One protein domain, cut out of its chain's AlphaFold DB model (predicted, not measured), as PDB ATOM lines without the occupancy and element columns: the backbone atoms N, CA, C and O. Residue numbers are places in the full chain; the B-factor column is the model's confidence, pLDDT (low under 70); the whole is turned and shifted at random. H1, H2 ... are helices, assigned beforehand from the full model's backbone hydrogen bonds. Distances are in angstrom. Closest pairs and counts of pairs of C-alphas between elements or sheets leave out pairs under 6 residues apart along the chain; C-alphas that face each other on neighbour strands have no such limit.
ATOM      1  N   LEU A 124     148.291 120.302 129.022       98.56
ATOM      2  CA  LEU A 124     149.182 120.811 130.070       98.56
ATOM      3  C   LEU A 124     148.648 120.516 131.476       98.56
ATOM      4  O   LEU A 124     149.405 120.126 132.359       98.56
ATOM      5  N   GLU A 125     147.345 120.682 131.689       98.69
ATOM      6  CA  GLU A 125     146.711 120.402 132.978       98.69
ATOM      7  C   GLU A 125     146.829 118.919 133.353       98.69
ATOM      8  O   GLU A 125     147.190 118.592 134.481       98.69
ATOM      9  N   GLN A 126     146.608 118.011 132.399       98.62
ATOM     10  CA  GLN A 126     146.796 116.581 132.634       98.62
ATOM     11  C   GLN A 126     148.259 116.255 132.952       98.62
ATOM     12  O   GLN A 126     148.515 115.536 133.915       98.62
ATOM     13  N   ALA A 127     149.216 116.817 132.206       98.69
ATOM     14  CA  ALA A 127     150.640 116.633 132.484       98.69
ATOM     15  C   ALA A 127     151.013 117.125 133.894       98.69
ATOM     16  O   ALA A 127     151.693 116.407 134.631       98.69
ATOM     17  N   LYS A 128     150.513 118.300 134.306       98.88
ATOM     18  CA  LYS A 128     150.691 118.830 135.668       98.88
ATOM     19  C   LYS A 128     150.112 117.893 136.720       98.88
ATOM     20  O   LYS A 128     150.800 117.584 137.684       98.88
ATOM     21  N   ASN A 129     148.890 117.401 136.527       98.75
ATOM     22  CA  ASN A 129     148.239 116.503 137.482       98.75
ATOM     23  C   ASN A 129     149.017 115.194 137.673       98.75
ATOM     24  O   ASN A 129     149.184 114.746 138.806       98.75
ATOM     25  N   ILE A 130     149.547 114.619 136.589       98.75
ATOM     26  CA  ILE A 130     150.389 113.416 136.642       98.75
ATOM     27  C   ILE A 130     151.688 113.699 137.412       98.75
ATOM     28  O   ILE A 130     152.047 112.958 138.325       98.75
ATOM     29  N   ALA A 131     152.369 114.803 137.093       98.75
ATOM     30  CA  ALA A 131     153.612 115.193 137.753       98.75
ATOM     31  C   ALA A 131     153.410 115.504 139.248       98.75
ATOM     32  O   ALA A 131     154.209 115.081 140.084       98.75
ATOM     33  N   ILE A 132     152.326 116.199 139.600       98.69
ATOM     34  CA  ILE A 132     151.950 116.496 140.988       98.69
ATOM     35  C   ILE A 132     151.642 115.204 141.745       98.69
ATOM     36  O   ILE A 132     152.104 115.042 142.874       98.69
ATOM     37  N   HIS A 133     150.898 114.274 141.139       98.62
ATOM     38  CA  HIS A 133     150.621 112.974 141.745       98.62
ATOM     39  C   HIS A 133     151.917 112.212 142.045       98.62
ATOM     40  O   HIS A 133     152.133 111.805 143.189       98.62
ATOM     41  N   HIS A 134     152.811 112.103 141.055       98.50
ATOM     42  CA  HIS A 134     154.128 111.496 141.235       98.50
ATOM     43  C   HIS A 134     154.884 112.135 142.394       98.50
ATOM     44  O   HIS A 134     155.328 111.452 143.317       98.50
ATOM     45  N   TRP A 135     155.013 113.460 142.357       98.31
ATOM     46  CA  TRP A 135     155.815 114.187 143.322       98.31
ATOM     47  C   TRP A 135     155.256 114.067 144.739       98.31
ATOM     48  O   TRP A 135     156.015 113.822 145.673       98.31
ATOM     49  N   ASN A 136     153.937 114.129 144.912       97.69
ATOM     50  CA  ASN A 136     153.300 113.915 146.212       97.69
ATOM     51  C   ASN A 136     153.557 112.519 146.787       97.69
ATOM     52  O   ASN A 136     153.601 112.377 148.005       97.69
ATOM     53  N   ARG A 137     153.718 111.509 145.928       97.19
ATOM     54  CA  ARG A 137     153.957 110.120 146.329       97.19
ATOM     55  C   ARG A 137     155.406 109.853 146.731       97.19
ATOM     56  O   ARG A 137     155.635 109.024 147.605       97.19
ATOM     57  N   VAL A 138     156.372 110.490 146.065       96.81
ATOM     58  CA  VAL A 138     157.807 110.184 146.243       96.81
ATOM     59  C   VAL A 138     158.564 111.196 147.098       96.81
ATOM     60  O   VAL A 138     159.660 110.885 147.554       96.81
ATOM     61  N   SER A 139     158.017 112.397 147.307       96.81
ATOM     62  CA  SER A 139     158.664 113.443 148.107       96.81
ATOM     63  C   SER A 139     158.229 113.425 149.571       96.81
ATOM     64  O   SER A 139     157.093 113.086 149.906       96.81
ATOM     65  N   GLU A 140     159.136 113.852 150.444       95.12
ATOM     66  CA  GLU A 140     158.837 114.129 151.848       95.12
ATOM     67  C   GLU A 140     158.232 115.530 152.017       95.12
ATOM     68  O   GLU A 140     158.498 116.447 151.236       95.12
ATOM     69  N   GLU A 141     157.423 115.716 153.061       94.69
ATOM     70  CA  GLU A 141     156.884 117.032 153.404       94.69
ATOM     71  C   GLU A 141     158.008 118.025 153.733       94.69
ATOM     72  O   GLU A 141     158.903 117.739 154.527       94.69
ATOM     73  N   GLY A 142     157.950 119.224 153.150       93.88
ATOM     74  CA  GLY A 142     158.929 120.270 153.431       93.88
ATOM     75  C   GLY A 142     159.067 121.332 152.335       93.88
ATOM     76  O   GLY A 142     158.370 121.294 151.319       93.88
ATOM     77  N   PRO A 143     159.990 122.297 152.512       94.38
ATOM     78  CA  PRO A 143     160.170 123.412 151.580       94.38
ATOM     79  C   PRO A 143     160.520 122.980 150.149       94.38
ATOM     80  O   PRO A 143     160.059 123.599 149.191       94.38
ATOM     81  N   ILE A 144     161.294 121.899 149.997       95.00
ATOM     82  CA  ILE A 144     161.672 121.353 148.685       95.00
ATOM     83  C   ILE A 144     160.431 120.863 147.939       95.00
ATOM     84  O   ILE A 144     160.248 121.206 146.770       95.00
ATOM     85  N   LYS A 145     159.543 120.128 148.625       97.12
ATOM     86  CA  LYS A 145     158.288 119.652 148.042       97.12
ATOM     87  C   LYS A 145     157.464 120.808 147.491       97.12
ATOM     88  O   LYS A 145     157.082 120.770 146.323       97.12
ATOM     89  N   ASN A 146     157.269 121.851 148.296       97.44
ATOM     90  CA  ASN A 146     156.497 123.029 147.904       97.44
ATOM     91  C   ASN A 146     157.128 123.773 146.721       97.44
ATOM     92  O   ASN A 146     156.414 124.144 145.794       97.44
ATOM     93  N   SER A 147     158.456 123.930 146.706       97.88
ATOM     94  CA  SER A 147     159.158 124.588 145.597       97.88
ATOM     95  C   SER A 147     159.012 123.828 144.274       97.88
ATOM     96  O   SER A 147     158.796 124.437 143.228       97.88
ATOM     97  N   VAL A 148     159.092 122.495 144.296       98.31
ATOM     98  CA  VAL A 148     158.892 121.675 143.091       98.31
ATOM     99  C   VAL A 148     157.437 121.731 142.621       98.31
ATOM    100  O   VAL A 148     157.198 121.897 141.427       98.31
ATOM    101  N   LEU A 149     156.460 121.677 143.537       98.62
ATOM    102  CA  LEU A 149     155.044 121.854 143.192       98.62
ATOM    103  C   LEU A 149     154.772 123.222 142.562       98.62
ATOM    104  O   LEU A 149     154.024 123.307 141.589       98.62
ATOM    105  N   GLU A 150     155.378 124.291 143.080       98.56
ATOM    106  CA  GLU A 150     155.275 125.629 142.496       98.56
ATOM    107  C   GLU A 150     155.818 125.642 141.061       98.56
ATOM    108  O   GLU A 150     155.110 126.064 140.149       98.56
ATOM    109  N   LYS A 151     157.008 125.071 140.826       98.62
ATOM    110  CA  LYS A 151     157.587 124.952 139.477       98.62
ATOM    111  C   LYS A 151     156.689 124.166 138.515       98.62
ATOM    112  O   LYS A 151     156.495 124.611 137.386       98.62
ATOM    113  N   ILE A 152     156.110 123.039 138.948       98.75
ATOM    114  CA  ILE A 152     155.162 122.267 138.122       98.75
ATOM    115  C   ILE A 152     153.931 123.121 137.789       98.75
ATOM    116  O   ILE A 152     153.497 123.163 136.637       98.75
ATOM    117  N   ASN A 153     153.376 123.836 138.768       98.69
ATOM    118  CA  ASN A 153     152.203 124.685 138.562       98.69
ATOM    119  C   ASN A 153     152.489 125.880 137.642       98.69
ATOM    120  O   ASN A 153     151.624 126.249 136.844       98.69
ATOM    121  N   SER A 154     153.694 126.445 137.699       98.62
ATOM    122  CA  SER A 154     154.133 127.561 136.855       98.62
ATOM    123  C   SER A 154     154.553 127.154 135.441       98.62
ATOM    124  O   SER A 154     154.647 128.032 134.585       98.62
ATOM    125  N   ALA A 155     154.769 125.864 135.169       98.44
ATOM    126  CA  ALA A 155     155.144 125.375 133.844       98.44
ATOM    127  C   ALA A 155     154.093 125.733 132.775       98.44
ATOM    128  O   ALA A 155     152.882 125.668 133.017       98.44
ATOM    129  N   GLN A 156     154.560 126.092 131.585       98.06
ATOM    130  CA  GLN A 156     153.762 126.551 130.447       98.06
ATOM    131  C   GLN A 156     153.629 125.493 129.343       98.06
ATOM    132  O   GLN A 156     152.847 125.674 128.409       98.06
ATOM    133  N   SER A 157     154.336 124.365 129.451       98.19
ATOM    134  CA  SER A 157     154.245 123.258 128.497       98.19
ATOM    135  C   SER A 157     154.481 121.891 129.139       98.19
ATOM    136  O   SER A 157     155.014 121.780 130.246       98.19
ATOM    137  N   ASN A 158     154.095 120.825 128.428       98.38
ATOM    138  CA  ASN A 158     154.367 119.443 128.845       98.38
ATOM    139  C   ASN A 158     155.877 119.195 129.010       98.38
ATOM    140  O   ASN A 158     156.284 118.433 129.885       98.38
ATOM    141  N   TYR A 159     156.696 119.854 128.184       98.44
ATOM    142  CA  TYR A 159     158.150 119.770 128.258       98.44
ATOM    143  C   TYR A 159     158.670 120.394 129.548       98.44
ATOM    144  O   TYR A 159     159.437 119.758 130.264       98.44
ATOM    145  N   GLU A 160     158.201 121.596 129.896       98.38
ATOM    146  CA  GLU A 160     158.584 122.258 131.144       98.38
ATOM    147  C   GLU A 160     158.161 121.455 132.379       98.38
ATOM    148  O   GLU A 160     158.960 121.293 133.298       98.38
ATOM    149  N   VAL A 161     156.952 120.877 132.384       98.62
ATOM    150  CA  VAL A 161     156.497 119.993 133.474       98.62
ATOM    151  C   VAL A 161     157.448 118.809 133.651       98.62
ATOM    152  O   VAL A 161     157.916 118.545 134.758       98.62
ATOM    153  N   ASN A 162     157.760 118.104 132.562       98.44
ATOM    154  CA  ASN A 162     158.656 116.955 132.614       98.44
ATOM    155  C   ASN A 162     160.079 117.364 133.010       98.44
ATOM    156  O   ASN A 162     160.710 116.660 133.793       98.44
ATOM    157  N   LYS A 163     160.564 118.511 132.528       97.75
ATOM    158  CA  LYS A 163     161.896 119.057 132.819       97.75
ATOM    159  C   LYS A 163     162.079 119.389 134.300       97.75
ATOM    160  O   LYS A 163     163.166 119.165 134.815       97.75
ATOM    161  N   VAL A 164     161.034 119.828 135.012       98.31
ATOM    162  CA  VAL A 164     161.093 120.040 136.476       98.31
ATOM    163  C   VAL A 164     161.442 118.751 137.230       98.31
ATOM    164  O   VAL A 164     162.203 118.785 138.196       98.31
ATOM    165  N   LEU A 165     160.886 117.615 136.805       98.25
ATOM    166  CA  LEU A 165     161.129 116.331 137.461       98.25
ATOM    167  C   LEU A 165     162.383 115.642 136.920       98.25
ATOM    168  O   LEU A 165     163.200 115.164 137.695       98.25
ATOM    169  N   LEU A 166     162.566 115.606 135.609       97.81
ATOM    170  CA  LEU A 166     163.625 114.822 134.981       97.81
ATOM    171  C   LEU A 166     164.974 115.540 134.922       97.81
ATOM    172  O   LEU A 166     165.999 114.862 134.875       97.81
ATOM    173  N   GLY A 167     164.975 116.874 134.908       96.62
ATOM    174  CA  GLY A 167     166.155 117.651 134.538       96.62
ATOM    175  C   GLY A 167     166.392 117.649 133.026       96.62
ATOM    176  O   GLY A 167     165.792 116.866 132.283       96.62
ATOM    177  N   SER A 168     167.255 118.543 132.543       92.38
ATOM    178  CA  SER A 168     167.595 118.654 131.110       92.38
ATOM    179  C   SER A 168     169.083 118.855 130.825       92.38
ATOM    180  O   SER A 168     169.465 118.983 129.667       92.38
ATOM    181  N   SER A 169     169.908 118.984 131.857       85.56
ATOM    182  CA  SER A 169     171.363 119.081 131.746       85.56
ATOM    183  C   SER A 169     171.999 117.693 131.638       85.56
ATOM    184  O   SER A 169     171.312 116.685 131.712       85.56
ATOM    185  N   ASN A 170     173.323 117.612 131.515       83.00
ATOM    186  CA  ASN A 170     174.041 116.332 131.619       83.00
ATOM    187  C   ASN A 170     174.243 115.878 133.080       83.00
ATOM    188  O   ASN A 170     174.899 114.868 133.319       83.00
ATOM    189  N   ASP A 171     173.671 116.606 134.044       86.44
ATOM    190  CA  ASP A 171     173.743 116.341 135.479       86.44
ATOM    191  C   ASP A 171     172.333 116.255 136.086       86.44
ATOM    192  O   ASP A 171     171.915 117.066 136.917       86.44
ATOM    193  N   PHE A 172     171.591 115.240 135.632       88.81
ATOM    194  CA  PHE A 172     170.177 115.038 135.966       88.81
ATOM    195  C   PHE A 172     169.885 114.992 137.469       88.81
ATOM    196  O   PHE A 172     168.801 115.358 137.912       88.81
ATOM    197  N   VAL A 173     170.842 114.506 138.265       83.06
ATOM    198  CA  VAL A 173     170.689 114.357 139.720       83.06
ATOM    199  C   VAL A 173     170.593 115.718 140.405       83.06
ATOM    200  O   VAL A 173     169.927 115.839 141.431       83.06
ATOM    201  N   ASN A 174     171.248 116.735 139.845       88.62
ATOM    202  CA  ASN A 174     171.318 118.059 140.446       88.62
ATOM    203  C   ASN A 174     170.282 119.041 139.878       88.62
ATOM    204  O   ASN A 174     169.983 120.037 140.539       88.62
ATOM    205  N   ASP A 175     169.713 118.784 138.695       92.00
ATOM    206  CA  ASP A 175     168.709 119.663 138.080       92.00
ATOM    207  C   ASP A 175     167.291 119.068 137.978       92.00
ATOM    208  O   ASP A 175     166.335 119.832 137.817       92.00
ATOM    209  N   GLY A 176     167.125 117.749 138.121       95.25
ATOM    210  CA  GLY A 176     165.836 117.060 138.160       95.25
ATOM    211  C   GLY A 176     165.402 116.688 139.579       95.25
ATOM    212  O   GLY A 176     166.174 116.137 140.358       95.25
ATOM    213  N   ALA A 177     164.137 116.936 139.926       96.75
ATOM    214  CA  ALA A 177     163.601 116.552 141.238       96.75
ATOM    215  C   ALA A 177     163.368 115.032 141.405       96.75
ATOM    216  O   ALA A 177     163.357 114.526 142.524       96.75
ATOM    217  N   SER A 178     163.149 114.302 140.309       96.62
ATOM    218  CA  SER A 178     162.917 112.854 140.265       96.62
ATOM    219  C   SER A 178     163.264 112.296 138.879       96.62
ATOM    220  O   SER A 178     162.416 112.180 137.989       96.62
ATOM    221  N   ILE A 179     164.527 111.905 138.691       93.88
ATOM    222  CA  ILE A 179     165.051 111.409 137.402       93.88
ATOM    223  C   ILE A 179     164.390 110.104 136.926       93.88
ATOM    224  O   ILE A 179     164.457 109.750 135.751       93.88
ATOM    225  N   THR A 180     163.728 109.383 137.835       92.94
ATOM    226  CA  THR A 180     162.983 108.151 137.540       92.94
ATOM    227  C   THR A 180     161.536 108.405 137.128       92.94
ATOM    228  O   THR A 180     160.797 107.449 136.904       92.94
ATOM    229  N   TYR A 181     161.094 109.664 137.058       97.94
ATOM    230  CA  TYR A 181     159.729 109.999 136.669       97.94
ATOM    231  C   TYR A 181     159.385 109.436 135.282       97.94
ATOM    232  O   TYR A 181     160.113 109.607 134.303       97.94
ATOM    233  N   ASP A 182     158.248 108.760 135.188       98.12
ATOM    234  CA  ASP A 182     157.663 108.313 133.931       98.12
ATOM    235  C   ASP A 182     156.171 108.665 133.972       98.12
ATOM    236  O   ASP A 182     155.432 108.080 134.770       98.12
ATOM    237  N   PRO A 183     155.711 109.617 133.141       97.94
ATOM    238  CA  PRO A 183     154.326 110.062 133.184       97.94
ATOM    239  C   PRO A 183     153.340 108.961 132.768       97.94
ATOM    240  O   PRO A 183     152.209 108.930 133.247       97.94
ATOM    241  N   ILE A 184     153.749 108.036 131.895       97.06
ATOM    242  CA  ILE A 184     152.886 106.949 131.430       97.06
ATOM    243  C   ILE A 184     152.778 105.861 132.488       97.06
ATOM    244  O   ILE A 184     151.686 105.340 132.714       97.06
ATOM    245  N   TYR A 185     153.878 105.549 133.171       97.69
ATOM    246  CA  TYR A 185     153.822 104.666 134.329       97.69
ATOM    247  C   TYR A 185     152.986 105.282 135.454       97.69
ATOM    248  O   TYR A 185     152.131 104.600 136.017       97.69
ATOM    249  N   GLU A 186     153.160 106.571 135.746       98.19
ATOM    250  CA  GLU A 186     152.426 107.234 136.823       98.19
ATOM    251  C   GLU A 186     150.908 107.220 136.588       98.19
ATOM    252  O   GLU A 186     150.146 106.976 137.520       98.19
ATOM    253  N   LEU A 187     150.451 107.350 135.339       96.44
ATOM    254  CA  LEU A 187     149.034 107.175 134.990       96.44
ATOM    255  C   LEU A 187     148.467 105.809 135.399       96.44
ATOM    256  O   LEU A 187     147.270 105.689 135.656       96.44
ATOM    257  N   THR A 188     149.297 104.765 135.459       97.00
ATOM    258  CA  THR A 188     148.854 103.447 135.936       97.00
ATOM    259  C   THR A 188     148.632 103.413 137.448       97.00
ATOM    260  O   THR A 188     147.871 102.566 137.911       97.00
ATOM    261  N   LEU A 189     149.252 104.342 138.185       97.50
ATOM    262  CA  LEU A 189     149.188 104.472 139.642       97.50
ATOM    263  C   LEU A 189     148.086 105.430 140.117       97.50
ATOM    264  O   LEU A 189     147.691 105.350 141.271       97.50
ATOM    265  N   MET A 190     147.580 106.308 139.248       95.06
ATOM    266  CA  MET A 190     146.505 107.271 139.556       95.06
ATOM    267  C   MET A 190     145.091 106.649 139.602       95.06
ATOM    268  O   MET A 190     144.101 107.380 139.566       95.06
ATOM    269  N   LYS A 191     144.985 105.319 139.594       79.50
ATOM    270  CA  LYS A 191     143.714 104.584 139.517       79.50
ATOM    271  C   LYS A 191     143.083 104.346 140.879       79.50
ATOM    272  O   LYS A 191     143.837 104.066 141.835       79.50
TER     273      LYS A 191
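What this domain is: This is residues 124 to 191 of the 191 residues of the protein "Endo-beta-N-acetylglucosaminidase" of bioreactor metagenome (UniProt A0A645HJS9). H1, H2 and H3 pack side by side as a triangular bundle, H2 running against the other two. H5 packs steeply on H1, and small H4 lies past the end of H3. The printed part, 68 residues with five named helices, H1 to H5, and no named strand, is all helix and compact, radius of gyration of the C-alphas 11.0 A, spans 32 by 25 by 21 A.

Where its parts are: Find C-alpha 124 at (149.182, 120.811, 130.070); H1 runs 21.2 A to residue 138. Next come H2, residues 143 to 154, 16.4 A; H3, 158 to 166, 12.0 A; H4, 172 to 175; and H5, 183 to 189, ending at (149.188, 104.472, 139.642).

How they stand to each other: H1 touches H2, closest C-alphas 128 and 152, 6.2 A; H3, 124 and 158, 5.5 A; and H5, 130 and 183, 6.2 A. H3 and H4 only just touch, with 3 pairs of C-alphas within 8 A. Every O i to N i+4 pair is within hydrogen-bond range in H1 and H2, 4 of 5 in H3 and 1 of 3 in H5, which has 2 of 4 O i to N i+3 pairs; H4 is too short.

The domain as a whole: The C-alphas farthest apart, 170 and 191, are 33.5 A apart. The printed part has no cut, no long link and no printed residue under 70 in pLDDT.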